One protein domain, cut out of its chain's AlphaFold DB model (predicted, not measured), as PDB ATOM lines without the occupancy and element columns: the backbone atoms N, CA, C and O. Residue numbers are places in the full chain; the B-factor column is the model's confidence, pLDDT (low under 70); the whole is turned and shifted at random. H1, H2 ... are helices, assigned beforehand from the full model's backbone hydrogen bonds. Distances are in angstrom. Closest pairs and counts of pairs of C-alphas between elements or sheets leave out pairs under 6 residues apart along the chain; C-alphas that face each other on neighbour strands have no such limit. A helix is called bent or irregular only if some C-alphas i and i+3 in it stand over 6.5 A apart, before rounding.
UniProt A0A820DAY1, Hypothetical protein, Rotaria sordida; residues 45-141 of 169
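This is residues 45 to 141 of the 169 residues of the protein "Hypothetical protein" of Rotaria sordida (UniProt A0A820DAY1). One long helix, H5, makes the long axis of the model: its first half lies in a compact helical body, and its last part, with the tail after it, sticks out as a free arm, residues 127 to 141. In the body H2 packs along the first half of H5, running back against it, while the short helices H3 and H4 lie at the end of the body where H5 begins, and the small turn H1 lies off the side of H5. The printed part has 97 residues with five named helices, H1 to H5 in chain order, and no named strand; its class is all helix. The whole is loose, with a radius of gyration of the C-alphas of 16.8 A, and spans 62 by 24 by 22 A.

Find C-alpha 108 at (-60.651, 39.330, -26.295); from there H5, residues 108 to 137, runs 43.3 A to C-alpha 137 at (-22.667, 39.099, -5.406). H5 is irregular: C-alphas 109 and 112 are 7.7 A apart, against about 5 A in a regular helix. Look next at H2, residues 52 to 70, which is 26.6 A long and begins at C-alpha 52, (-41.292, 33.009, -14.237). H4, residues 92 to 101, measures 14.5 A, H3, residues 81 to 88, 10.4 A, and H1, residues 45 to 49, 7.4 A.

Start at Ser 59 and Tyr 118, the closest C-alphas of H2 and H5 at 5.9 A; the two helices touch and run opposite ways at a shallow tilt of 33 degrees, only just short of steep. H5 touches H2 with residues 111 to 125 alone. H2 only just touches H4, with 3 pairs of C-alphas within 8 A and with residues 54 to 58 of H2 alone; the closest are those of Glu 58 and Tyr 101, 6.3 A apart, and the tilt is steep, 42 degrees, opposite ways. H3 and H4 only just touch, with 3 pairs within 8 A, and only at the corner, where the C-alphas of Ile 85 and Ala 95 are closest at 6.1 A. H1 and H5 are close but not clearly touching, with the closest C-alphas, Glu 48 and Leu 121, 7.7 A apart. H1 is apart from H3 and H4. Each O i to N i+4 pair is within hydrogen-bond range in H2, H3 and H4; H5 has 23 of 26, and H1 has 0 of 1, with 2 of 2 O i to N i+3 pairs within range.

Look to Glu 74 and Asp 141 for the two C-alphas farthest apart, at 62.4 A. Without residues 127 to 141, the body of 82 residues spans 36 by 23 by 19 A. The printed part has no cut, and none of its links is long. Its mean pLDDT is 79.4; residues 89 to 90 and 128 to 141 are under 70.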
ATOM      1  N   ASN A  45     -55.032  36.889  -8.768       70.50
ATOM      2  CA  ASN A  45     -54.127  36.390  -7.717       70.50
ATOM      3  C   ASN A  45     -53.476  35.032  -8.054       70.50
ATOM      4  O   ASN A  45     -52.403  34.701  -7.557       70.50
ATOM      5  N   HIS A  46     -54.099  34.226  -8.921       70.12
ATOM      6  CA  HIS A  46     -53.525  32.960  -9.385       70.12
ATOM      7  C   HIS A  46     -52.221  33.141 -10.184       70.12
ATOM      8  O   HIS A  46     -51.412  32.216 -10.246       70.12
ATOM      9  N   LEU A  47     -51.997  34.316 -10.780       73.88
ATOM     10  CA  LEU A  47     -50.779  34.617 -11.532       73.88
ATOM     11  C   LEU A  47     -49.565  34.809 -10.623       73.88
ATOM     12  O   LEU A  47     -48.458  34.464 -11.025       73.88
ATOM     13  N   GLU A  48     -49.761  35.261  -9.381       70.31
ATOM     14  CA  GLU A  48     -48.678  35.378  -8.391       70.31
ATOM     15  C   GLU A  48     -48.103  34.012  -7.984       70.31
ATOM     16  O   GLU A  48     -46.968  33.916  -7.523       70.31
ATOM     17  N   GLN A  49     -48.880  32.940  -8.165       74.12
ATOM     18  CA  GLN A  49     -48.465  31.571  -7.859       74.12
ATOM     19  C   GLN A  49     -47.707  30.904  -9.016       74.12
ATOM     20  O   GLN A  49     -47.136  29.826  -8.829       74.12
ATOM     21  N   LYS A  50     -47.700  31.514 -10.209       79.75
ATOM     22  CA  LYS A  50     -47.009  30.981 -11.388       79.75
ATOM     23  C   LYS A  50     -45.522  31.316 -11.335       79.75
ATOM     24  O   LYS A  50     -45.110  32.378 -10.873       79.75
ATOM     25  N   ASN A  51     -44.698  30.394 -11.829       83.69
ATOM     26  CA  ASN A  51     -43.264  30.642 -11.942       83.69
ATOM     27  C   ASN A  51     -42.941  31.539 -13.154       83.69
ATOM     28  O   ASN A  51     -43.765  31.733 -14.051       83.69
ATOM     29  N   LEU A  52     -41.721  32.082 -13.187       82.31
ATOM     30  CA  LEU A  52     -41.292  33.009 -14.237       82.31
ATOM     31  C   LEU A  52     -41.370  32.393 -15.644       82.31
ATOM     32  O   LEU A  52     -41.808  33.069 -16.572       82.31
ATOM     33  N   ASP A  53     -40.981  31.129 -15.802       84.62
ATOM     34  CA  ASP A  53     -40.990  30.449 -17.103       84.62
ATOM     35  C   ASP A  53     -42.422  30.283 -17.638       84.62
ATOM     36  O   ASP A  53     -42.683  30.512 -18.819       84.62
ATOM     37  N   GLN A  54     -43.374  29.938 -16.768       84.81
ATOM     38  CA  GLN A  54     -44.799  29.862 -17.096       84.81
ATOM     39  C   GLN A  54     -45.337  31.228 -17.517       84.81
ATOM     40  O   GLN A  54     -45.917  31.345 -18.595       84.81
ATOM     41  N   LEU A  55     -45.067  32.272 -16.728       86.38
ATOM     42  CA  LEU A  55     -45.484  33.637 -17.051       86.38
ATOM     43  C   LEU A  55     -44.913  34.100 -18.398       86.38
ATOM     44  O   LEU A  55     -45.631  34.710 -19.189       86.38
ATOM     45  N   GLN A  56     -43.650  33.785 -18.698       87.75
ATOM     46  CA  GLN A  56     -43.029  34.109 -19.985       87.75
ATOM     47  C   GLN A  56     -43.674  33.358 -21.151       87.75
ATOM     48  O   GLN A  56     -43.956  33.966 -22.184       87.75
ATOM     49  N   ASN A  57     -43.924  32.057 -21.001       89.19
ATOM     50  CA  ASN A  57     -44.561  31.251 -22.041       89.19
ATOM     51  C   ASN A  57     -45.987  31.728 -22.332       89.19
ATOM     52  O   ASN A  57     -46.353  31.889 -23.496       89.19
ATOM     53  N   GLU A  58     -46.755  32.024 -21.287       90.19
ATOM     54  CA  GLU A  58     -48.107  32.570 -21.382       90.19
ATOM     55  C   GLU A  58     -48.110  33.973 -22.001       90.19
ATOM     56  O   GLU A  58     -48.865  34.228 -22.936       90.19
ATOM     57  N   SER A  59     -47.206  34.861 -21.575       91.62
ATOM     58  CA  SER A  59     -47.058  36.203 -22.159       91.62
ATOM     59  C   SER A  59     -46.706  36.143 -23.648       91.62
ATOM     60  O   SER A  59     -47.316  36.845 -24.453       91.62
ATOM     61  N   ASN A  60     -45.776  35.266 -24.038       91.19
ATOM     62  CA  ASN A  60     -45.409  35.058 -25.441       91.19
ATOM     63  C   ASN A  60     -46.572  34.482 -26.258       91.19
ATOM     64  O   ASN A  60     -46.719  34.804 -27.435       91.19
ATOM     65  N   PHE A  61     -47.388  33.618 -25.654       91.06
ATOM     66  CA  PHE A  61     -48.581  33.075 -26.293       91.06
ATOM     67  C   PHE A  61     -49.626  34.171 -26.537       91.06
ATOM     68  O   PHE A  61     -50.087  34.325 -27.666       91.06
ATOM     69  N   LEU A  62     -49.925  34.990 -25.523       91.06
ATOM     70  CA  LEU A  62     -50.837  36.131 -25.645       91.06
ATOM     71  C   LEU A  62     -50.353  37.152 -26.681       91.06
ATOM     72  O   LEU A  62     -51.152  37.628 -27.482       91.06
ATOM     73  N   GLN A  63     -49.046  37.428 -26.731       91.94
ATOM     74  CA  GLN A  63     -48.463  38.317 -27.736       91.94
ATOM     75  C   GLN A  63     -48.768  37.848 -29.164       91.94
ATOM     76  O   GLN A  63     -49.165  38.654 -30.002       91.94
ATOM     77  N   ARG A  64     -48.643  36.545 -29.445       88.50
ATOM     78  CA  ARG A  64     -48.964  35.999 -30.776       88.50
ATOM     79  C   ARG A  64     -50.433  36.189 -31.132       88.50
ATOM     80  O   ARG A  64     -50.748  36.435 -32.288       88.50
ATOM     81  N   ILE A  65     -51.333  36.077 -30.158       88.06
ATOM     82  CA  ILE A  65     -52.766  36.293 -30.389       88.06
ATOM     83  C   ILE A  65     -53.037  37.763 -30.698       88.06
ATOM     84  O   ILE A  65     -53.741  38.049 -31.660       88.06
ATOM     85  N   ILE A  66     -52.424  38.686 -29.955       88.75
ATOM     86  CA  ILE A  66     -52.494  40.126 -30.243       88.75
ATOM     87  C   ILE A  66     -51.991  40.415 -31.663       88.75
ATOM     88  O   ILE A  66     -52.637  41.141 -32.415       88.75
ATOM     89  N   GLU A  67     -50.876  39.807 -32.071       87.19
ATOM     90  CA  GLU A  67     -50.348  39.938 -33.433       87.19
ATOM     91  C   GLU A  67     -51.336  39.420 -34.491       87.19
ATOM     92  O   GLU A  67     -51.500  40.056 -35.530       87.19
ATOM     93  N   VAL A  68     -52.029  38.303 -34.246       84.94
ATOM     94  CA  VAL A  68     -53.069  37.797 -35.161       84.94
ATOM     95  C   VAL A  68     -54.260  38.753 -35.230       84.94
ATOM     96  O   VAL A  68     -54.729  39.052 -36.326       84.94
ATOM     97  N   LEU A  69     -54.726  39.262 -34.087       85.19
ATOM     98  CA  LEU A  69     -55.854  40.195 -34.016       85.19
ATOM     99  C   LEU A  69     -55.550  41.505 -34.747       85.19
ATOM    100  O   LEU A  69     -56.355  41.945 -35.559       85.19
ATOM    101  N   ASN A  70     -54.357  42.070 -34.548       84.44
ATOM    102  CA  ASN A  70     -53.931  43.310 -35.206       84.44
ATOM    103  C   ASN A  70     -53.799  43.182 -36.729       84.44
ATOM    104  O   ASN A  70     -53.877  44.181 -37.443       84.44
ATOM    105  N   ASN A  71     -53.584  41.965 -37.231       81.38
ATOM    106  CA  ASN A  71     -53.505  41.681 -38.661       81.38
ATOM    107  C   ASN A  71     -54.842  41.201 -39.255       81.38
ATOM    108  O   ASN A  71     -54.913  40.994 -40.469       81.38
ATOM    109  N   SER A  72     -55.887  41.015 -38.440       79.12
ATOM    110  CA  SER A  72     -57.205  40.600 -38.917       79.12
ATOM    111  C   SER A  72     -58.112  41.811 -39.171       79.12
ATOM    112  O   SER A  72     -58.172  42.723 -38.351       79.12
ATOM    113  N   PRO A  73     -58.855  41.838 -40.292       77.38
ATOM    114  CA  PRO A  73     -59.875  42.856 -40.545       77.38
ATOM    115  C   PRO A  73     -61.191  42.610 -39.779       77.38
ATOM    116  O   PRO A  73     -62.093  43.444 -39.855       77.38
ATOM    117  N   GLU A  74     -61.336  41.470 -39.099       84.12
ATOM    118  CA  GLU A  74     -62.547  41.090 -38.361       84.12
ATOM    119  C   GLU A  74     -62.516  41.585 -36.905       84.12
ATOM    120  O   GLU A  74     -61.478  41.567 -36.246       84.12
ATOM    121  N   ASP A  75     -63.676  41.998 -36.383       83.19
ATOM    122  CA  ASP A  75     -63.827  42.402 -34.982       83.19
ATOM    123  C   ASP A  75     -64.182  41.196 -34.099       83.19
ATOM    124  O   ASP A  75     -65.305  40.687 -34.132       83.19
ATOM    125  N   TYR A  76     -63.220  40.762 -33.283       83.88
ATOM    126  CA  TYR A  76     -63.393  39.673 -32.313       83.88
ATOM    127  C   TYR A  76     -63.514  40.156 -30.865       83.88
ATOM    128  O   TYR A  76     -63.473  39.341 -29.948       83.88
ATOM    129  N   SER A  77     -63.663  41.460 -30.620       80.00
ATOM    130  CA  SER A  77     -63.627  42.059 -29.275       80.00
ATOM    131  C   SER A  77     -64.603  41.428 -28.268       80.00
ATOM    132  O   SER A  77     -64.312  41.349 -27.072       80.00
ATOM    133  N   SER A  78     -65.754  40.951 -28.746       82.19
ATOM    134  CA  SER A  78     -66.789  40.301 -27.929       82.19
ATOM    135  C   SER A  78     -66.577  38.799 -27.704       82.19
ATOM    136  O   SER A  78     -67.211  38.226 -26.817       82.19
ATOM    137  N   MET A  79     -65.690  38.164 -28.473       90.25
ATOM    138  CA  MET A  79     -65.436  36.725 -28.424       90.25
ATOM    139  C   MET A  79     -64.560  36.368 -27.217       90.25
ATOM    140  O   MET A  79     -63.701  37.149 -26.795       90.25
ATOM    141  N   LYS A  80     -64.764  35.180 -26.641       91.38
ATOM    142  CA  LYS A  80     -63.857  34.646 -25.613       91.38
ATOM    143  C   LYS A  80     -62.546  34.163 -26.230       91.38
ATOM    144  O   LYS A  80     -62.514  33.715 -27.373       91.38
ATOM    145  N   LEU A  81     -61.460  34.211 -25.461       89.75
ATOM    146  CA  LEU A  81     -60.154  33.715 -25.890       89.75
ATOM    147  C   LEU A  81     -60.224  32.241 -26.315       89.75
ATOM    148  O   LEU A  81     -59.694  31.873 -27.362       89.75
ATOM    149  N   SER A  82     -60.909  31.407 -25.531       90.12
ATOM    150  CA  SER A  82     -61.101  29.986 -25.838       90.12
ATOM    151  C   SER A  82     -61.847  29.771 -27.162       90.12
ATOM    152  O   SER A  82     -61.408  28.981 -27.999       90.12
ATOM    153  N   GLU A  83     -62.928  30.520 -27.385       89.50
ATOM    154  CA  GLU A  83     -63.720  30.492 -28.618       89.50
ATOM    155  C   GLU A  83     -62.891  30.935 -29.824       89.50
ATOM    156  O   GLU A  83     -62.937  30.298 -30.875       89.50
ATOM    157  N   PHE A  84     -62.088  31.987 -29.677       89.44
ATOM    158  CA  PHE A  84     -61.197  32.455 -30.734       89.44
ATOM    159  C   PHE A  84     -60.174  31.392 -31.126       89.44
ATOM    160  O   PHE A  84     -59.969  31.119 -32.308       89.44
ATOM    161  N   ILE A  85     -59.563  30.736 -30.140       87.81
ATOM    162  CA  ILE A  85     -58.562  29.699 -30.393       87.81
ATOM    163  C   ILE A  85     -59.187  28.505 -31.125       87.81
ATOM    164  O   ILE A  85     -58.568  27.964 -32.044       87.81
ATOM    165  N   GLN A  86     -60.414  28.125 -30.766       85.25
ATOM    166  CA  GLN A  86     -61.135  27.027 -31.412       85.25
ATOM    167  C   GLN A  86     -61.603  27.363 -32.834       85.25
ATOM    168  O   GLN A  86     -61.571  26.492 -33.702       85.25
ATOM    169  N   ASN A  87     -62.038  28.603 -33.077       80.25
ATOM    170  CA  ASN A  87     -62.675  28.994 -34.337       80.25
ATOM    171  C   ASN A  87     -61.689  29.509 -35.390       80.25
ATOM    172  O   ASN A  87     -61.909  29.312 -36.585       80.25
ATOM    173  N   THR A  88     -60.611  30.169 -34.965       72.69
ATOM    174  CA  THR A  88     -59.733  30.930 -35.866       72.69
ATOM    175  C   THR A  88     -58.423  30.196 -36.154       72.69
ATOM    176  O   THR A  88     -57.828  30.358 -37.220       72.69
ATOM    177  N   THR A  89     -57.971  29.338 -35.235       65.25
ATOM    178  CA  THR A  89     -56.707  28.606 -35.379       65.25
ATOM    179  C   THR A  89     -56.935  27.184 -35.876       65.25
ATOM    180  O   THR A  89     -57.213  26.270 -35.108       65.25
ATOM    181  N   TYR A  90     -56.711  26.960 -37.174       64.12
ATOM    182  CA  TYR A  90     -56.637  25.610 -37.758       64.12
ATOM    183  C   TYR A  90     -55.426  24.798 -37.255       64.12
ATOM    184  O   TYR A  90     -55.304  23.606 -37.547       64.12
ATOM    185  N   ASP A  91     -54.507  25.434 -36.521       72.88
ATOM    186  CA  ASP A  91     -53.340  24.780 -35.945       72.88
ATOM    187  C   ASP A  91     -53.689  24.098 -34.615       72.88
ATOM    188  O   ASP A  91     -53.786  24.724 -33.558       72.88
ATOM    189  N   HIS A  92     -53.805  22.772 -34.668       75.69
ATOM    190  CA  HIS A  92     -54.051  21.927 -33.503       75.69
ATOM    191  C   HIS A  92     -53.002  22.106 -32.390       75.69
ATOM    192  O   HIS A  92     -53.315  21.931 -31.212       75.69
ATOM    193  N   ARG A  93     -51.763  22.497 -32.726       80.38
ATOM    194  CA  ARG A  93     -50.717  22.764 -31.725       80.38
ATOM    195  C   ARG A  93     -51.021  24.010 -30.905       80.38
ATOM    196  O   ARG A  93     -50.677  24.049 -29.729       80.38
ATOM    197  N   PHE A  94     -51.669  25.003 -31.504       80.81
ATOM    198  CA  PHE A  94     -52.005  26.255 -30.837       80.81
ATOM    199  C   PHE A  94     -53.079  26.042 -29.762       80.81
ATOM    200  O   PHE A  94     -52.932  26.509 -28.635       80.81
ATOM    201  N   ALA A  95     -54.098  25.236 -30.079       80.50
ATOM    202  CA  ALA A  95     -55.111  24.813 -29.115       80.50
ATOM    203  C   ALA A  95     -54.513  23.976 -27.968       80.50
ATOM    204  O   ALA A  95     -54.816  24.218 -26.803       80.50
ATOM    205  N   GLN A  96     -53.594  23.053 -28.275       83.56
ATOM    206  CA  GLN A  96     -52.893  22.280 -27.241       83.56
ATOM    207  C   GLN A  96     -52.042  23.165 -26.319       83.56
ATOM    208  O   GLN A  96     -52.009  22.934 -25.113       83.56
ATOM    209  N   GLN A  97     -51.361  24.180 -26.860       85.00
ATOM    210  CA  GLN A  97     -50.580  25.124 -26.055       85.00
ATOM    211  C   GLN A  97     -51.459  25.912 -25.085       85.00
ATOM    212  O   GLN A  97     -51.094  26.061 -23.922       85.00
ATOM    213  N   PHE A  98     -52.633  26.359 -25.533       85.25
ATOM    214  CA  PHE A  98     -53.598  27.041 -24.674       85.25
ATOM    215  C   PHE A  98     -54.021  26.184 -23.473       85.25
ATOM    216  O   PHE A  98     -53.965  26.647 -22.332       85.25
ATOM    217  N   GLU A  99     -54.371  24.916 -23.713       83.56
ATOM    218  CA  GLU A  99     -54.738  23.977 -22.646       83.56
ATOM    219  C   GLU A  99     -53.568  23.708 -21.687       83.56
ATOM    220  O   GLU A  99     -53.744  23.706 -20.468       83.56
ATOM    221  N   GLN A 100     -52.359  23.518 -22.224       86.75
ATOM    222  CA  GLN A 100     -51.156  23.242 -21.433       86.75
ATOM    223  C   GLN A 100     -50.762  24.406 -20.527       86.75
ATOM    224  O   GLN A 100     -50.308  24.187 -19.404       86.75
ATOM    225  N   TYR A 101     -50.920  25.635 -21.010       85.88
ATOM    226  CA  TYR A 101     -50.541  26.831 -20.266       85.88
ATOM    227  C   TYR A 101     -51.567  27.236 -19.205       85.88
ATOM    228  O   TYR A 101     -51.264  28.082 -18.364       85.88
ATOM    229  N   GLN A 102     -52.749  26.608 -19.189       83.81
ATOM    230  CA  GLN A 102     -53.798  26.885 -18.202       83.81
ATOM    231  C   GLN A 102     -54.092  28.391 -18.097       83.81
ATOM    232  O   GLN A 102     -54.219  28.943 -17.001       83.81
ATOM    233  N   ILE A 103     -54.134  29.069 -19.248       86.31
ATOM    234  CA  ILE A 103     -54.484  30.487 -19.326       86.31
ATOM    235  C   ILE A 103     -55.978  30.596 -19.028       86.31
ATOM    236  O   ILE A 103     -56.792  29.879 -19.614       86.31
ATOM    237  N   LYS A 104     -56.347  31.474 -18.094       86.44
ATOM    238  CA  LYS A 104     -57.752  31.721 -17.762       86.44
ATOM    239  C   LYS A 104     -58.475  32.266 -18.992       86.44
ATOM    240  O   LYS A 104     -57.914  33.057 -19.739       86.44
ATOM    241  N   ASP A 105     -59.724  31.863 -19.189       89.38
ATOM    242  CA  ASP A 105     -60.520  32.369 -20.303       89.38
ATOM    243  C   ASP A 105     -61.075  33.772 -20.005       89.38
ATOM    244  O   ASP A 105     -61.566  34.044 -18.904       89.38
ATOM    245  N   PHE A 106     -61.017  34.670 -20.988       87.44
ATOM    246  CA  PHE A 106     -61.441  36.067 -20.869       87.44
ATOM    247  C   PHE A 106     -61.921  36.621 -22.224       87.44
ATOM    248  O   PHE A 106     -61.623  36.035 -23.265       87.44
ATOM    249  N   PRO A 107     -62.716  37.708 -22.248       88.38
ATOM    250  CA  PRO A 107     -63.114  38.370 -23.495       88.38
ATOM    251  C   PRO A 107     -61.907  38.989 -24.207       88.38
ATOM    252  O   PRO A 107     -61.113  39.675 -23.570       88.38
ATOM    253  N   LEU A 108     -61.791  38.821 -25.524       87.88
ATOM    254  CA  LEU A 108     -60.651  39.330 -26.295       87.88
ATOM    255  C   LEU A 108     -60.481  40.849 -26.233       87.88
ATOM    256  O   LEU A 108     -59.359  41.323 -26.354       87.88
ATOM    257  N   SER A 109     -61.541  41.613 -25.962       84.69
ATOM    258  CA  SER A 109     -61.437  43.051 -25.664       84.69
ATOM    259  C   SER A 109     -60.487  43.384 -24.507       84.69
ATOM    260  O   SER A 109     -60.017  44.513 -24.416       84.69
ATOM    261  N   GLN A 110     -60.181  42.421 -23.634       85.75
ATOM    262  CA  GLN A 110     -59.284  42.584 -22.488       85.75
ATOM    263  C   GLN A 110     -57.863  42.067 -22.752       85.75
ATOM    264  O   GLN A 110     -57.026  42.118 -21.852       85.75
ATOM    265  N   ILE A 111     -57.563  41.548 -23.949       86.50
ATOM    266  CA  ILE A 111     -56.307  40.826 -24.196       86.50
ATOM    267  C   ILE A 111     -55.060  41.682 -23.978       86.50
ATOM    268  O   ILE A 111     -54.082  41.189 -23.419       86.50
ATOM    269  N   GLU A 112     -55.101  42.958 -24.360       85.62
ATOM    270  CA  GLU A 112     -53.979  43.875 -24.157       85.62
ATOM    271  C   GLU A 112     -53.740  44.123 -22.667       85.62
ATOM    272  O   GLU A 112     -52.616  43.970 -22.193       85.62
ATOM    273  N   ALA A 113     -54.804  44.402 -21.908       84.94
ATOM    274  CA  ALA A 113     -54.723  44.606 -20.464       84.94
ATOM    275  C   ALA A 113     -54.162  43.365 -19.748       84.94
ATOM    276  O   ALA A 113     -53.236  43.468 -18.940       84.94
ATOM    277  N   VAL A 114     -54.655  42.170 -20.097       85.38
ATOM    278  CA  VAL A 114     -54.147  40.908 -19.537       85.38
ATOM    279  C   VAL A 114     -52.678  40.709 -19.912       85.38
ATOM    280  O   VAL A 114     -51.855  40.408 -19.048       85.38
ATOM    281  N   TYR A 115     -52.303  40.927 -21.171       88.62
ATOM    282  CA  TYR A 115     -50.911  40.823 -21.610       88.62
ATOM    283  C   TYR A 115     -49.978  41.777 -20.847       88.62
ATOM    284  O   TYR A 115     -48.889  41.371 -20.419       88.62
ATOM    285  N   HIS A 116     -50.405  43.021 -20.619       85.81
ATOM    286  CA  HIS A 116     -49.654  43.991 -19.828       85.81
ATOM    287  C   HIS A 116     -49.470  43.541 -18.379       85.81
ATOM    288  O   HIS A 116     -48.364  43.654 -17.849       85.81
ATOM    289  N   LEU A 117     -50.497  42.951 -17.769       84.56
ATOM    290  CA  LEU A 117     -50.416  42.419 -16.411       84.56
ATOM    291  C   LEU A 117     -49.372  41.293 -16.301       84.56
ATOM    292  O   LEU A 117     -48.528  41.311 -15.402       84.56
ATOM    293  N   TYR A 118     -49.329  40.373 -17.271       86.69
ATOM    294  CA  TYR A 118     -48.274  39.353 -17.344       86.69
ATOM    295  C   TYR A 118     -46.876  39.972 -17.465       86.69
ATOM    296  O   TYR A 118     -45.948  39.564 -16.762       86.69
ATOM    297  N   LYS A 119     -46.704  40.980 -18.330       86.06
ATOM    298  CA  LYS A 119     -45.424  41.691 -18.487       86.06
ATOM    299  C   LYS A 119     -44.988  42.395 -17.208       86.06
ATOM    300  O   LYS A 119     -43.808  42.344 -16.865       86.06
ATOM    301  N   GLN A 120     -45.915  43.030 -16.498       83.25
ATOM    302  CA  GLN A 120     -45.628  43.686 -15.225       83.25
ATOM    303  C   GLN A 120     -45.123  42.682 -14.187       83.25
ATOM    304  O   GLN A 120     -44.082  42.926 -13.579       83.25
ATOM    305  N   LEU A 121     -45.785  41.531 -14.042       81.00
ATOM    306  CA  LEU A 121     -45.346  40.473 -13.125       81.00
ATOM    307  C   LEU A 121     -43.959  39.933 -13.499       81.00
ATOM    308  O   LEU A 121     -43.083  39.838 -12.639       81.00
ATOM    309  N   ILE A 122     -43.712  39.654 -14.783       84.12
ATOM    310  CA  ILE A 122     -42.388  39.228 -15.276       84.12
ATOM    311  C   ILE A 122     -41.315  40.253 -14.896       84.12
ATOM    312  O   ILE A 122     -40.261  39.883 -14.374       84.12
ATOM    313  N   ASN A 123     -41.586  41.542 -15.113       81.06
ATOM    314  CA  ASN A 123     -40.653  42.611 -14.775       81.06
ATOM    315  C   ASN A 123     -40.413  42.686 -13.261       81.06
ATOM    316  O   ASN A 123     -39.266  42.814 -12.833       81.06
ATOM    317  N   GLN A 124     -41.453  42.549 -12.432       79.25
ATOM    318  CA  GLN A 124     -41.314  42.513 -10.972       79.25
ATOM    319  C   GLN A 124     -40.423  41.349 -10.513       79.25
ATOM    320  O   GLN A 124     -39.512  41.564  -9.709       79.25
ATOM    321  N   PHE A 125     -40.607  40.150 -11.076       77.81
ATOM    322  CA  PHE A 125     -39.737  38.996 -10.820       77.81
ATOM    323  C   PHE A 125     -38.281  39.272 -11.214       77.81
ATOM    324  O   PHE A 125     -37.362  38.994 -10.441       77.81
ATOM    325  N   GLN A 126     -38.052  39.845 -12.396       75.94
ATOM    326  CA  GLN A 126     -36.708  40.172 -12.874       75.94
ATOM    327  C   GLN A 126     -36.029  41.228 -11.997       75.94
ATOM    328  O   GLN A 126     -34.862  41.066 -11.638       75.94
ATOM    329  N   HIS A 127     -36.753  42.270 -11.588       71.50
ATOM    330  CA  HIS A 127     -36.243  43.282 -10.666       71.50
ATOM    331  C   HIS A 127     -35.913  42.693  -9.292       71.50
ATOM    332  O   HIS A 127     -34.847  42.987  -8.749       71.50
ATOM    333  N   ALA A 128     -36.771  41.825  -8.747       66.25
ATOM    334  CA  ALA A 128     -36.491  41.119  -7.500       66.25
ATOM    335  C   ALA A 128     -35.218  40.268  -7.618       66.25
ATOM    336  O   ALA A 128     -34.352  40.333  -6.746       66.25
ATOM    337  N   PHE A 129     -35.050  39.541  -8.726       61.75
ATOM    338  CA  PHE A 129     -33.862  38.722  -8.950       61.75
ATOM    339  C   PHE A 129     -32.592  39.560  -9.113       61.75
ATOM    340  O   PHE A 129     -31.568  39.227  -8.525       61.75
ATOM    341  N   ILE A 130     -32.642  40.674  -9.849       58.97
ATOM    342  CA  ILE A 130     -31.504  41.594  -9.986       58.97
ATOM    343  C   ILE A 130     -31.116  42.148  -8.611       58.97
ATOM    344  O   ILE A 130     -29.949  42.063  -8.224       58.97
ATOM    345  N   ASN A 131     -32.088  42.612  -7.826       55.09
ATOM    346  CA  ASN A 131     -31.844  43.180  -6.501       55.09
ATOM    347  C   ASN A 131     -31.289  42.145  -5.507       55.09
ATOM    348  O   ASN A 131     -30.360  42.448  -4.758       55.09
ATOM    349  N   VAL A 132     -31.779  40.904  -5.541       56.94
ATOM    350  CA  VAL A 132     -31.230  39.805  -4.727       56.94
ATOM    351  C   VAL A 132     -29.867  39.350  -5.248       56.94
ATOM    352  O   VAL A 132     -28.977  39.043  -4.459       56.94
ATOM    353  N   SER A 133     -29.631  39.371  -6.560       54.25
ATOM    354  CA  SER A 133     -28.333  39.007  -7.133       54.25
ATOM    355  C   SER A 133     -27.216  39.941  -6.668       54.25
ATOM    356  O   SER A 133     -26.092  39.486  -6.482       54.25
ATOM    357  N   HIS A 134     -27.514  41.218  -6.403       52.31
ATOM    358  CA  HIS A 134     -26.568  42.148  -5.787       52.31
ATOM    359  C   HIS A 134     -26.224  41.758  -4.339       52.31
ATOM    360  O   HIS A 134     -25.065  41.875  -3.939       52.31
ATOM    361  N   LEU A 135     -27.186  41.223  -3.582       52.50
ATOM    362  CA  LEU A 135     -26.947  40.691  -2.235       52.50
ATOM    363  C   LEU A 135     -26.088  39.418  -2.274       52.50
ATOM    364  O   LEU A 135     -25.193  39.267  -1.451       52.50
ATOM    365  N   ILE A 136     -26.292  38.551  -3.270       51.44
ATOM    366  CA  ILE A 136     -25.510  37.314  -3.458       51.44
ATOM    367  C   ILE A 136     -24.106  37.602  -4.027       51.44
ATOM    368  O   ILE A 136     -23.155  36.878  -3.748       51.44
ATOM    369  N   ARG A 137     -23.954  38.666  -4.827       47.28
ATOM    370  CA  ARG A 137     -22.667  39.099  -5.406       47.28
ATOM    371  C   ARG A 137     -21.791  39.885  -4.442       47.28
ATOM    372  O   ARG A 137     -20.636  40.148  -4.776       47.28
ATOM    373  N   THR A 138     -22.305  40.266  -3.276       49.62
ATOM    374  CA  THR A 138     -21.434  40.743  -2.205       49.62
ATOM    375  C   THR A 138     -20.649  39.519  -1.742       49.62
ATOM    376  O   THR A 138     -21.287  38.563  -1.303       49.62
ATOM    377  N   PRO A 139     -19.312  39.469  -1.894       49.12
ATOM    378  CA  PRO A 139     -18.554  38.337  -1.387       49.12
ATOM    379  C   PRO A 139     -18.898  38.209   0.092       49.12
ATOM    380  O   PRO A 139     -18.673  39.151   0.855       49.12
ATOM    381  N   LEU A 140     -19.510  37.081   0.463       55.50
ATOM    382  CA  LEU A 140     -19.713  36.717   1.857       55.50
ATOM    383  C   LEU A 140     -18.348  36.891   2.514       55.50
ATOM    384  O   LEU A 140     -17.377  36.262   2.083       55.50
ATOM    385  N   ASP A 141     -18.260  37.821   3.470       62.81
ATOM    386  CA  ASP A 141     -17.050  38.014   4.258       62.81
ATOM    387  C   ASP A 141     -16.566  36.623   4.672       62.81
ATOM    388  O   ASP A 141     -17.381  35.768   5.028       62.81
TER     389      ASP A 141